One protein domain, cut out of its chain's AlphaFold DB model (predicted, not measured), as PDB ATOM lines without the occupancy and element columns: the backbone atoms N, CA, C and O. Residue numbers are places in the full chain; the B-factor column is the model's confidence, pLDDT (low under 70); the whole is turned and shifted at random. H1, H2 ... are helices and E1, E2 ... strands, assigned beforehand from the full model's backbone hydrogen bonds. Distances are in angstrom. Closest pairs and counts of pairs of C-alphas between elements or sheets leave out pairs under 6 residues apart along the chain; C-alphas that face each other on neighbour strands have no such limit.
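Overview. This is residues 61 to 122 of the 232 residues of an uncharacterized protein of Tatumella sp. OPLPL6 (UniProt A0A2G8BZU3). Three loosely gathered helices have a small two-stranded antiparallel ribbon at one end, where E1 at the beginning of the printed part pairs with E2 near its end. H1 and H3 stand between this ribbon and the long H2, which makes the other end, and H3 packs on E2. The printed part has 62 residues, with three named helices and two named strands in the order E1, H1, H2, H3, E2; the class is mostly helix. The whole is compact, with a radius of gyration of the C-alphas of 10.7 A, and rounded, spanning 30 by 25 by 19 A.

Arrangement. E1, residues 61 to 63, is the antiparallel neighbour of E2, residues 118 to 121, at 147 degrees; N 62 and O 119 are within hydrogen-bond range at 2.8 A, as are N 119 and O 62 at 2.8 A. Residues 61 to 62 of E1 also pair, antiparallel, with residues 69 to 70. H1, residues 73 to 79, touches H3, residues 105 to 114, closest at the C-alphas of Pro 73 and Gln 108, 6.4 A apart. Their tilt of 69 degrees is steep, only just short of about perpendicular. H2, residues 82 to 96, is close to H1 but not clearly touching, with closest C-alphas Trp 77 and Arg 85 7.1 A apart; they run opposite ways at a shallow tilt of 27 degrees. H2 is also close to H3 but not clearly touching, about perpendicular at 86 degrees, with closest C-alphas Ser 92 and Phe 111 7.2 A apart. The closest C-alphas of H3 and E2, Ala 113 and Val 120, are 5.1 A apart. H2 is apart from E1 and from E2. In H1, H2 and H3 every O i to N i+4 pair is within hydrogen-bond range.

Along the chain. E1 begins at C-alpha 61, (39.545, -37.180, -84.213), and measures 6.8 A from first to last C-alpha. H1 measures 10.1 A, H2 20.6 A from C-alpha 82 at (22.258, -29.242, -80.122), and H3 14.6 A. E2 measures 9.9 A and ends at C-alpha 121, (43.892, -40.868, -87.353).

Size, cuts and confidence. The two C-alphas farthest apart, those of Glu 67 and Lys 97, are 30.6 A from each other. The printed part has no cut and no long link. Its mean pLDDT is 94.8, and no printed residue is under 70.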
ATOM      1  N   ILE A  61      40.332 -38.008 -83.300       93.94
ATOM      2  CA  ILE A  61      39.545 -37.180 -84.213       93.94
ATOM      3  C   ILE A  61      40.135 -35.779 -84.150       93.94
ATOM      4  O   ILE A  61      40.326 -35.263 -83.053       93.94
ATOM      5  N   TYR A  62      40.392 -35.162 -85.293       94.12
ATOM      6  CA  TYR A  62      40.663 -33.733 -85.414       94.12
ATOM      7  C   TYR A  62      39.574 -33.087 -86.256       94.12
ATOM      8  O   TYR A  62      39.025 -33.724 -87.157       94.12
ATOM      9  N   ASP A  63      39.295 -31.814 -86.005       94.75
ATOM     10  CA  ASP A  63      38.613 -31.012 -87.013       94.75
ATOM     11  C   ASP A  63      39.513 -30.828 -88.250       94.75
ATOM     12  O   ASP A  63      40.720 -31.103 -88.248       94.75
ATOM     13  N   LYS A  64      38.917 -30.371 -89.353       92.12
ATOM     14  CA  LYS A  64      39.628 -30.176 -90.623       92.12
ATOM     15  C   LYS A  64      40.855 -29.263 -90.505       92.12
ATOM     16  O   LYS A  64      41.800 -29.419 -91.275       92.12
ATOM     17  N   ASN A  65      40.824 -28.323 -89.562       92.56
ATOM     18  CA  ASN A  65      41.848 -27.295 -89.378       92.56
ATOM     19  C   ASN A  65      42.894 -27.656 -88.308       92.56
ATOM     20  O   ASN A  65      43.850 -26.904 -88.137       92.56
ATOM     21  N   HIS A  66      42.752 -28.798 -87.627       87.12
ATOM     22  CA  HIS A  66      43.582 -29.224 -86.497       87.12
ATOM     23  C   HIS A  66      43.576 -28.267 -85.288       87.12
ATOM     24  O   HIS A  66      44.536 -28.242 -84.514       87.12
ATOM     25  N   GLU A  67      42.505 -27.499 -85.097       92.25
ATOM     26  CA  GLU A  67      42.333 -26.615 -83.937       92.25
ATOM     27  C   GLU A  67      41.753 -27.377 -82.740       92.25
ATOM     28  O   GLU A  67      42.142 -27.140 -81.593       92.25
ATOM     29  N   HIS A  68      40.879 -28.345 -83.012       92.50
ATOM     30  CA  HIS A  68      40.218 -29.167 -82.000       92.50
ATOM     31  C   HIS A  68      40.515 -30.645 -82.218       92.50
ATOM     32  O   HIS A  68      40.737 -31.098 -83.344       92.50
ATOM     33  N   HIS A  69      40.525 -31.405 -81.122       92.88
ATOM     34  CA  HIS A  69      40.703 -32.849 -81.168       92.88
ATOM     35  C   HIS A  69      39.949 -33.564 -80.051       92.88
ATOM     36  O   HIS A  69      39.712 -32.998 -78.984       92.88
ATOM     37  N   TRP A  70      39.630 -34.832 -80.303       94.12
ATOM     38  CA  TRP A  70      38.893 -35.701 -79.391       94.12
ATOM     39  C   TRP A  70      39.472 -37.112 -79.414       94.12
ATOM     40  O   TRP A  70      39.832 -37.638 -80.472       94.12
ATOM     41  N   TYR A  71      39.559 -37.741 -78.246       91.19
ATOM     42  CA  TYR A  71      40.127 -39.079 -78.079       91.19
ATOM     43  C   TYR A  71      39.075 -40.189 -78.118       91.19
ATOM     44  O   TYR A  71      39.426 -41.369 -78.076       91.19
ATOM     45  N   SER A  72      37.796 -39.832 -78.229       92.31
ATOM     46  CA  SER A  72      36.712 -40.785 -78.442       92.31
ATOM     47  C   SER A  72      35.554 -40.183 -79.249       92.31
ATOM     48  O   SER A  72      35.391 -38.957 -79.269       92.31
ATOM     49  N   PRO A  73      34.707 -41.023 -79.873       95.12
ATOM     50  CA  PRO A  73      33.493 -40.575 -80.553       95.12
ATOM     51  C   PRO A  73      32.517 -39.882 -79.588       95.12
ATOM     52  O   PRO A  73      31.809 -38.950 -79.978       95.12
ATOM     53  N   THR A  74      32.517 -40.305 -78.318       95.19
ATOM     54  CA  THR A  74      31.736 -39.706 -77.229       95.19
ATOM     55  C   THR A  74      32.225 -38.306 -76.878       95.19
ATOM     56  O   THR A  74      31.416 -37.392 -76.806       95.19
ATOM     57  N   GLU A  75      33.537 -38.103 -76.710       95.69
ATOM     58  CA  GLU A  75      34.096 -36.767 -76.445       95.69
ATOM     59  C   GLU A  75      33.762 -35.782 -77.570       95.69
ATOM     60  O   GLU A  75      33.387 -34.640 -77.299       95.69
ATOM     61  N   TYR A  76      33.859 -36.231 -78.828       96.56
ATOM     62  CA  TYR A  76      33.431 -35.435 -79.976       96.56
ATOM     63  C   TYR A  76      31.950 -35.074 -79.863       96.56
ATOM     64  O   TYR A  76      31.603 -33.895 -79.871       96.56
ATOM     65  N   TRP A  77      31.083 -36.066 -79.669       97.06
ATOM     66  CA  TRP A  77      29.644 -35.857 -79.533       97.06
ATOM     67  C   TRP A  77      29.267 -34.883 -78.409       97.06
ATOM     68  O   TRP A  77      28.416 -34.004 -78.588       97.06
ATOM     69  N   ASP A  78      29.909 -35.024 -77.253       96.75
ATOM     70  CA  ASP A  78      29.637 -34.207 -76.078       96.75
ATOM     71  C   ASP A  78      30.044 -32.746 -76.288       96.75
ATOM     72  O   ASP A  78      29.404 -31.857 -75.727       96.75
ATOM     73  N   SER A  79      31.026 -32.490 -77.157       96.62
ATOM     74  CA  SER A  79      31.453 -31.136 -77.518       96.62
ATOM     75  C   SER A  79      30.509 -30.403 -78.480       96.62
ATOM     76  O   SER A  79      30.552 -29.177 -78.545       96.62
ATOM     77  N   LEU A  80      29.646 -31.129 -79.202       97.00
ATOM     78  CA  LEU A  80      28.737 -30.549 -80.191       97.00
ATOM     79  C   LEU A  80      27.557 -29.814 -79.543       97.00
ATOM     80  O   LEU A  80      26.963 -30.289 -78.567       97.00
ATOM     81  N   SER A  81      27.149 -28.707 -80.164       97.19
ATOM     82  CA  SER A  81      25.879 -28.025 -79.897       97.19
ATOM     83  C   SER A  81      24.672 -28.896 -80.266       97.19
ATOM     84  O   SER A  81      24.781 -29.921 -80.944       97.19
ATOM     85  N   GLN A  82      23.477 -28.492 -79.828       96.62
ATOM     86  CA  GLN A  82      22.258 -29.242 -80.122       96.62
ATOM     87  C   GLN A  82      21.967 -29.293 -81.629       96.62
ATOM     88  O   GLN A  82      21.585 -30.345 -82.142       96.62
ATOM     89  N   GLU A  83      22.183 -28.189 -82.340       97.06
ATOM     90  CA  GLU A  83      22.009 -28.086 -83.788       97.06
ATOM     91  C   GLU A  83      22.983 -29.004 -84.540       97.06
ATOM     92  O   GLU A  83      22.581 -29.735 -85.448       97.06
ATOM     93  N   GLU A  84      24.251 -29.032 -84.126       96.62
ATOM     94  CA  GLU A  84      25.273 -29.906 -84.714       96.62
ATOM     95  C   GLU A  84      24.974 -31.384 -84.457       96.62
ATOM     96  O   GLU A  84      25.086 -32.208 -85.365       96.62
ATOM     97  N   ARG A  85      24.514 -31.733 -83.250       97.38
ATOM     98  CA  ARG A  85      24.080 -33.099 -82.918       97.38
ATOM     99  C   ARG A  85      22.941 -33.576 -83.812       97.38
ATOM    100  O   ARG A  85      22.945 -34.732 -84.237       97.38
ATOM    101  N   VAL A  86      21.978 -32.704 -84.117       96.62
ATOM    102  CA  VAL A  86      20.894 -33.012 -85.063       96.62
ATOM    103  C   VAL A  86      21.460 -33.259 -86.461       96.62
ATOM    104  O   VAL A  86      21.146 -34.284 -87.061       96.62
ATOM    105  N   ALA A  87      22.347 -32.390 -86.952       95.94
ATOM    106  CA  ALA A  87      22.959 -32.548 -88.272       95.94
ATOM    107  C   ALA A  87      23.766 -33.856 -88.401       95.94
ATOM    108  O   ALA A  87      23.646 -34.566 -89.402       95.94
ATOM    109  N   VAL A  88      24.540 -34.205 -87.370       96.75
ATOM    110  CA  VAL A  88      25.316 -35.452 -87.303       96.75
ATOM    111  C   VAL A  88      24.396 -36.675 -87.278       96.75
ATOM    112  O   VAL A  88      24.614 -37.619 -88.040       96.75
ATOM    113  N   ASN A  89      23.337 -36.656 -86.464       97.00
ATOM    114  CA  ASN A  89      22.344 -37.733 -86.441       97.00
ATOM    115  C   ASN A  89      21.641 -37.899 -87.795       97.00
ATOM    116  O   ASN A  89      21.491 -39.027 -88.255       97.00
ATOM    117  N   ASP A  90      21.257 -36.808 -88.457       96.12
ATOM    118  CA  ASP A  90      20.620 -36.852 -89.777       96.12
ATOM    119  C   ASP A  90      21.559 -37.425 -90.848       96.12
ATOM    120  O   ASP A  90      21.137 -38.214 -91.701       96.12
ATOM    121  N   ALA A  91      22.836 -37.041 -90.824       96.44
ATOM    122  CA  ALA A  91      23.852 -37.569 -91.733       96.44
ATOM    123  C   ALA A  91      24.100 -39.070 -91.502       96.44
ATOM    124  O   ALA A  91      24.162 -39.854 -92.459       96.44
ATOM    125  N   SER A  92      24.171 -39.484 -90.237       96.88
ATOM    126  CA  SER A  92      24.297 -40.888 -89.846       96.88
ATOM    127  C   SER A  92      23.073 -41.700 -90.272       96.88
ATOM    128  O   SER A  92      23.203 -42.705 -90.967       96.88
ATOM    129  N   PHE A  93      21.863 -41.195 -90.030       95.81
ATOM    130  CA  PHE A  93      20.633 -41.875 -90.426       95.81
ATOM    131  C   PHE A  93      20.512 -42.020 -91.950       95.81
ATOM    132  O   PHE A  93      20.059 -43.048 -92.457       95.81
ATOM    133  N   LYS A  94      20.957 -41.024 -92.727       95.56
ATOM    134  CA  LYS A  94      20.975 -41.113 -94.198       95.56
ATOM    135  C   LYS A  94      21.876 -42.247 -94.694       95.56
ATOM    136  O   LYS A  94      21.440 -43.000 -95.574       95.56
ATOM    137  N   SER A  95      23.076 -42.369 -94.128       94.62
ATOM    138  CA  SER A  95      24.123 -43.307 -94.561       94.62
ATOM    139  C   SER A  95      23.974 -44.713 -93.967       94.62
ATOM    140  O   SER A  95      24.069 -45.693 -94.700       94.62
ATOM    141  N   ARG A  96      23.676 -44.822 -92.668       93.19
ATOM    142  CA  ARG A  96      23.650 -46.075 -91.893       93.19
ATOM    143  C   ARG A  96      22.250 -46.541 -91.481       93.19
ATOM    144  O   ARG A  96      22.107 -47.668 -91.036       93.19
ATOM    145  N   LYS A  97      21.208 -45.720 -91.681       94.94
ATOM    146  CA  LYS A  97      19.809 -45.981 -91.254       94.94
ATOM    147  C   LYS A  97      19.595 -46.031 -89.741       94.94
ATOM    148  O   LYS A  97      18.523 -46.426 -89.293       94.94
ATOM    149  N   GLU A  98      20.563 -45.538 -88.977       95.62
ATOM    150  CA  GLU A  98      20.498 -45.405 -87.524       95.62
ATOM    151  C   GLU A  98      21.041 -44.031 -87.096       95.62
ATOM    152  O   GLU A  98      21.903 -43.481 -87.785       95.62
ATOM    153  N   PRO A  99      20.525 -43.424 -86.010       95.38
ATOM    154  CA  PRO A  99      21.125 -42.233 -85.417       95.38
ATOM    155  C   PRO A  99      22.536 -42.531 -84.905       95.38
ATOM    156  O   PRO A  99      22.773 -43.591 -84.325       95.38
ATOM    157  N   TYR A 100      23.438 -41.558 -85.020       96.31
ATOM    158  CA  TYR A 100      24.850 -41.705 -84.669       96.31
ATOM    159  C   TYR A 100      25.066 -42.257 -83.252       96.31
ATOM    160  O   TYR A 100      25.849 -43.181 -83.066       96.31
ATOM    161  N   GLN A 101      24.330 -41.745 -82.259       94.19
ATOM    162  CA  GLN A 101      24.476 -42.177 -80.862       94.19
ATOM    163  C   GLN A 101      24.115 -43.648 -80.611       94.19
ATOM    164  O   GLN A 101      24.485 -44.189 -79.570       94.19
ATOM    165  N   LEU A 102      23.341 -44.268 -81.505       95.81
ATOM    166  CA  LEU A 102      22.925 -45.665 -81.387       95.81
ATOM    167  C   LEU A 102      23.858 -46.620 -82.137       95.81
ATOM    168  O   LEU A 102      23.801 -47.823 -81.889       95.81
ATOM    169  N   LEU A 103      24.739 -46.091 -82.991       96.88
ATOM    170  CA  LEU A 103      25.749 -46.893 -83.669       96.88
ATOM    171  C   LEU A 103      26.722 -47.516 -82.652       96.88
ATOM    172  O   LEU A 103      27.086 -46.857 -81.669       96.88
ATOM    173  N   PRO A 104      27.218 -48.742 -82.898       95.88
ATOM    174  CA  PRO A 104      28.351 -49.297 -82.162       95.88
ATOM    175  C   PRO A 104      29.591 -48.397 -82.258       95.88
ATOM    176  O   PRO A 104      29.814 -47.766 -83.288       95.88
ATOM    177  N   ASP A 105      30.454 -48.397 -81.234       93.25
ATOM    178  CA  ASP A 105      31.667 -47.553 -81.186       93.25
ATOM    179  C   ASP A 105      32.525 -47.665 -82.459       93.25
ATOM    180  O   ASP A 105      32.928 -46.658 -83.037       93.25
ATOM    181  N   SER A 106      32.736 -48.884 -82.967       92.38
ATOM    182  CA  SER A 106      33.483 -49.102 -84.209       92.38
ATOM    183  C   SER A 106      32.851 -48.410 -85.418       92.38
ATOM    184  O   SER A 106      33.572 -47.830 -86.224       92.38
ATOM    185  N   GLU A 107      31.521 -48.432 -85.526       96.06
ATOM    186  CA  GLU A 107      30.797 -47.785 -86.624       96.06
ATOM    187  C   GLU A 107      30.724 -46.270 -86.454       96.06
ATOM    188  O   GLU A 107      30.741 -45.549 -87.449       96.06
ATOM    189  N   GLN A 108      30.702 -45.769 -85.214       96.56
ATOM    190  CA  GLN A 108      30.844 -44.338 -84.953       96.56
ATOM    191  C   GLN A 108      32.186 -43.840 -85.487       96.56
ATOM    192  O   GLN A 108      32.219 -42.862 -86.226       96.56
ATOM    193  N   TRP A 109      33.285 -44.541 -85.196       95.25
ATOM    194  CA  TRP A 109      34.600 -44.198 -85.740       95.25
ATOM    195  C   TRP A 109      34.637 -44.183 -87.268       95.25
ATOM    196  O   TRP A 109      35.187 -43.247 -87.849       95.25
ATOM    197  N   ASP A 110      34.075 -45.209 -87.907       94.88
ATOM    198  CA  ASP A 110      34.069 -45.320 -89.368       94.88
ATOM    199  C   ASP A 110      33.215 -44.215 -90.000       94.88
ATOM    200  O   ASP A 110      33.638 -43.580 -90.961       94.88
ATOM    201  N   PHE A 111      32.055 -43.911 -89.412       97.06
ATOM    202  CA  PHE A 111      31.209 -42.805 -89.846       97.06
ATOM    203  C   PHE A 111      31.911 -41.447 -89.699       97.06
ATOM    204  O   PHE A 111      31.884 -40.648 -90.631       97.06
ATOM    205  N   LEU A 112      32.572 -41.176 -88.568       96.06
ATOM    206  CA  LEU A 112      33.297 -39.913 -88.377       96.06
ATOM    207  C   LEU A 112      34.458 -39.756 -89.363       96.06
ATOM    208  O   LEU A 112      34.740 -38.639 -89.786       96.06
ATOM    209  N   ALA A 113      35.109 -40.854 -89.755       94.88
ATOM    210  CA  ALA A 113      36.174 -40.839 -90.758       94.88
ATOM    211  C   ALA A 113      35.670 -40.493 -92.173       94.88
ATOM    212  O   ALA A 113      36.469 -40.112 -93.029       94.88
ATOM    213  N   GLU A 114      34.364 -40.619 -92.426       95.56
ATOM    214  CA  GLU A 114      33.719 -40.284 -93.701       95.56
ATOM    215  C   GLU A 114      33.253 -38.818 -93.771       95.56
ATOM    216  O   GLU A 114      32.905 -38.337 -94.853       95.56
ATOM    217  N   LEU A 115      33.240 -38.093 -92.647       95.38
ATOM    218  CA  LEU A 115      32.839 -36.688 -92.599       95.38
ATOM    219  C   LEU A 115      33.977 -35.793 -93.101       95.38
ATOM    220  O   LEU A 115      35.065 -35.763 -92.538       95.38
ATOM    221  N   ASP A 116      33.711 -35.007 -94.141       94.81
ATOM    222  CA  ASP A 116      34.704 -34.198 -94.867       94.81
ATOM    223  C   ASP A 116      35.301 -33.024 -94.068       94.81
ATOM    224  O   ASP A 116      36.257 -32.369 -94.512       94.81
ATOM    225  N   TYR A 117      34.712 -32.733 -92.912       94.19
ATOM    226  CA  TYR A 117      35.155 -31.726 -91.959       94.19
ATOM    227  C   TYR A 117      35.908 -32.312 -90.755       94.19
ATOM    228  O   TYR A 117      36.319 -31.547 -89.881       94.19
ATOM    229  N   LEU A 118      36.125 -33.631 -90.720       96.31
ATOM    230  CA  LEU A 118      36.920 -34.315 -89.703       96.31
ATOM    231  C   LEU A 118      38.089 -35.075 -90.333       96.31
ATOM    232  O   LEU A 118      38.037 -35.525 -91.474       96.31
ATOM    233  N   ASN A 119      39.141 -35.258 -89.542       94.31
ATOM    234  CA  ASN A 119      40.245 -36.161 -89.836       94.31
ATOM    235  C   ASN A 119      40.338 -37.197 -88.712       94.31
ATOM    236  O   ASN A 119      40.565 -36.840 -87.556       94.31
ATOM    237  N   VAL A 120      40.196 -38.484 -89.039       93.31
ATOM    238  CA  VAL A 120      40.368 -39.578 -88.071       93.31
ATOM    239  C   VAL A 120      41.709 -40.261 -88.312       93.31
ATOM    240  O   VAL A 120      41.928 -40.883 -89.351       93.31
ATOM    241  N   TYR A 121      42.604 -40.178 -87.331       89.56
ATOM    242  CA  TYR A 121      43.892 -40.868 -87.353       89.56
ATOM    243  C   TYR A 121      43.831 -42.124 -86.494       89.56
ATOM    244  O   TYR A 121      43.194 -42.139 -85.446       89.56
ATOM    245  N   THR A 122      44.508 -43.186 -86.929       83.12
ATOM    246  CA  THR A 122      44.556 -44.492 -86.245       83.12
ATOM    247  C   THR A 122      45.771 -44.668 -85.336       83.12
ATOM    248  O   THR A 122      45.942 -45.723 -84.718       83.12
TER     249      THR A 122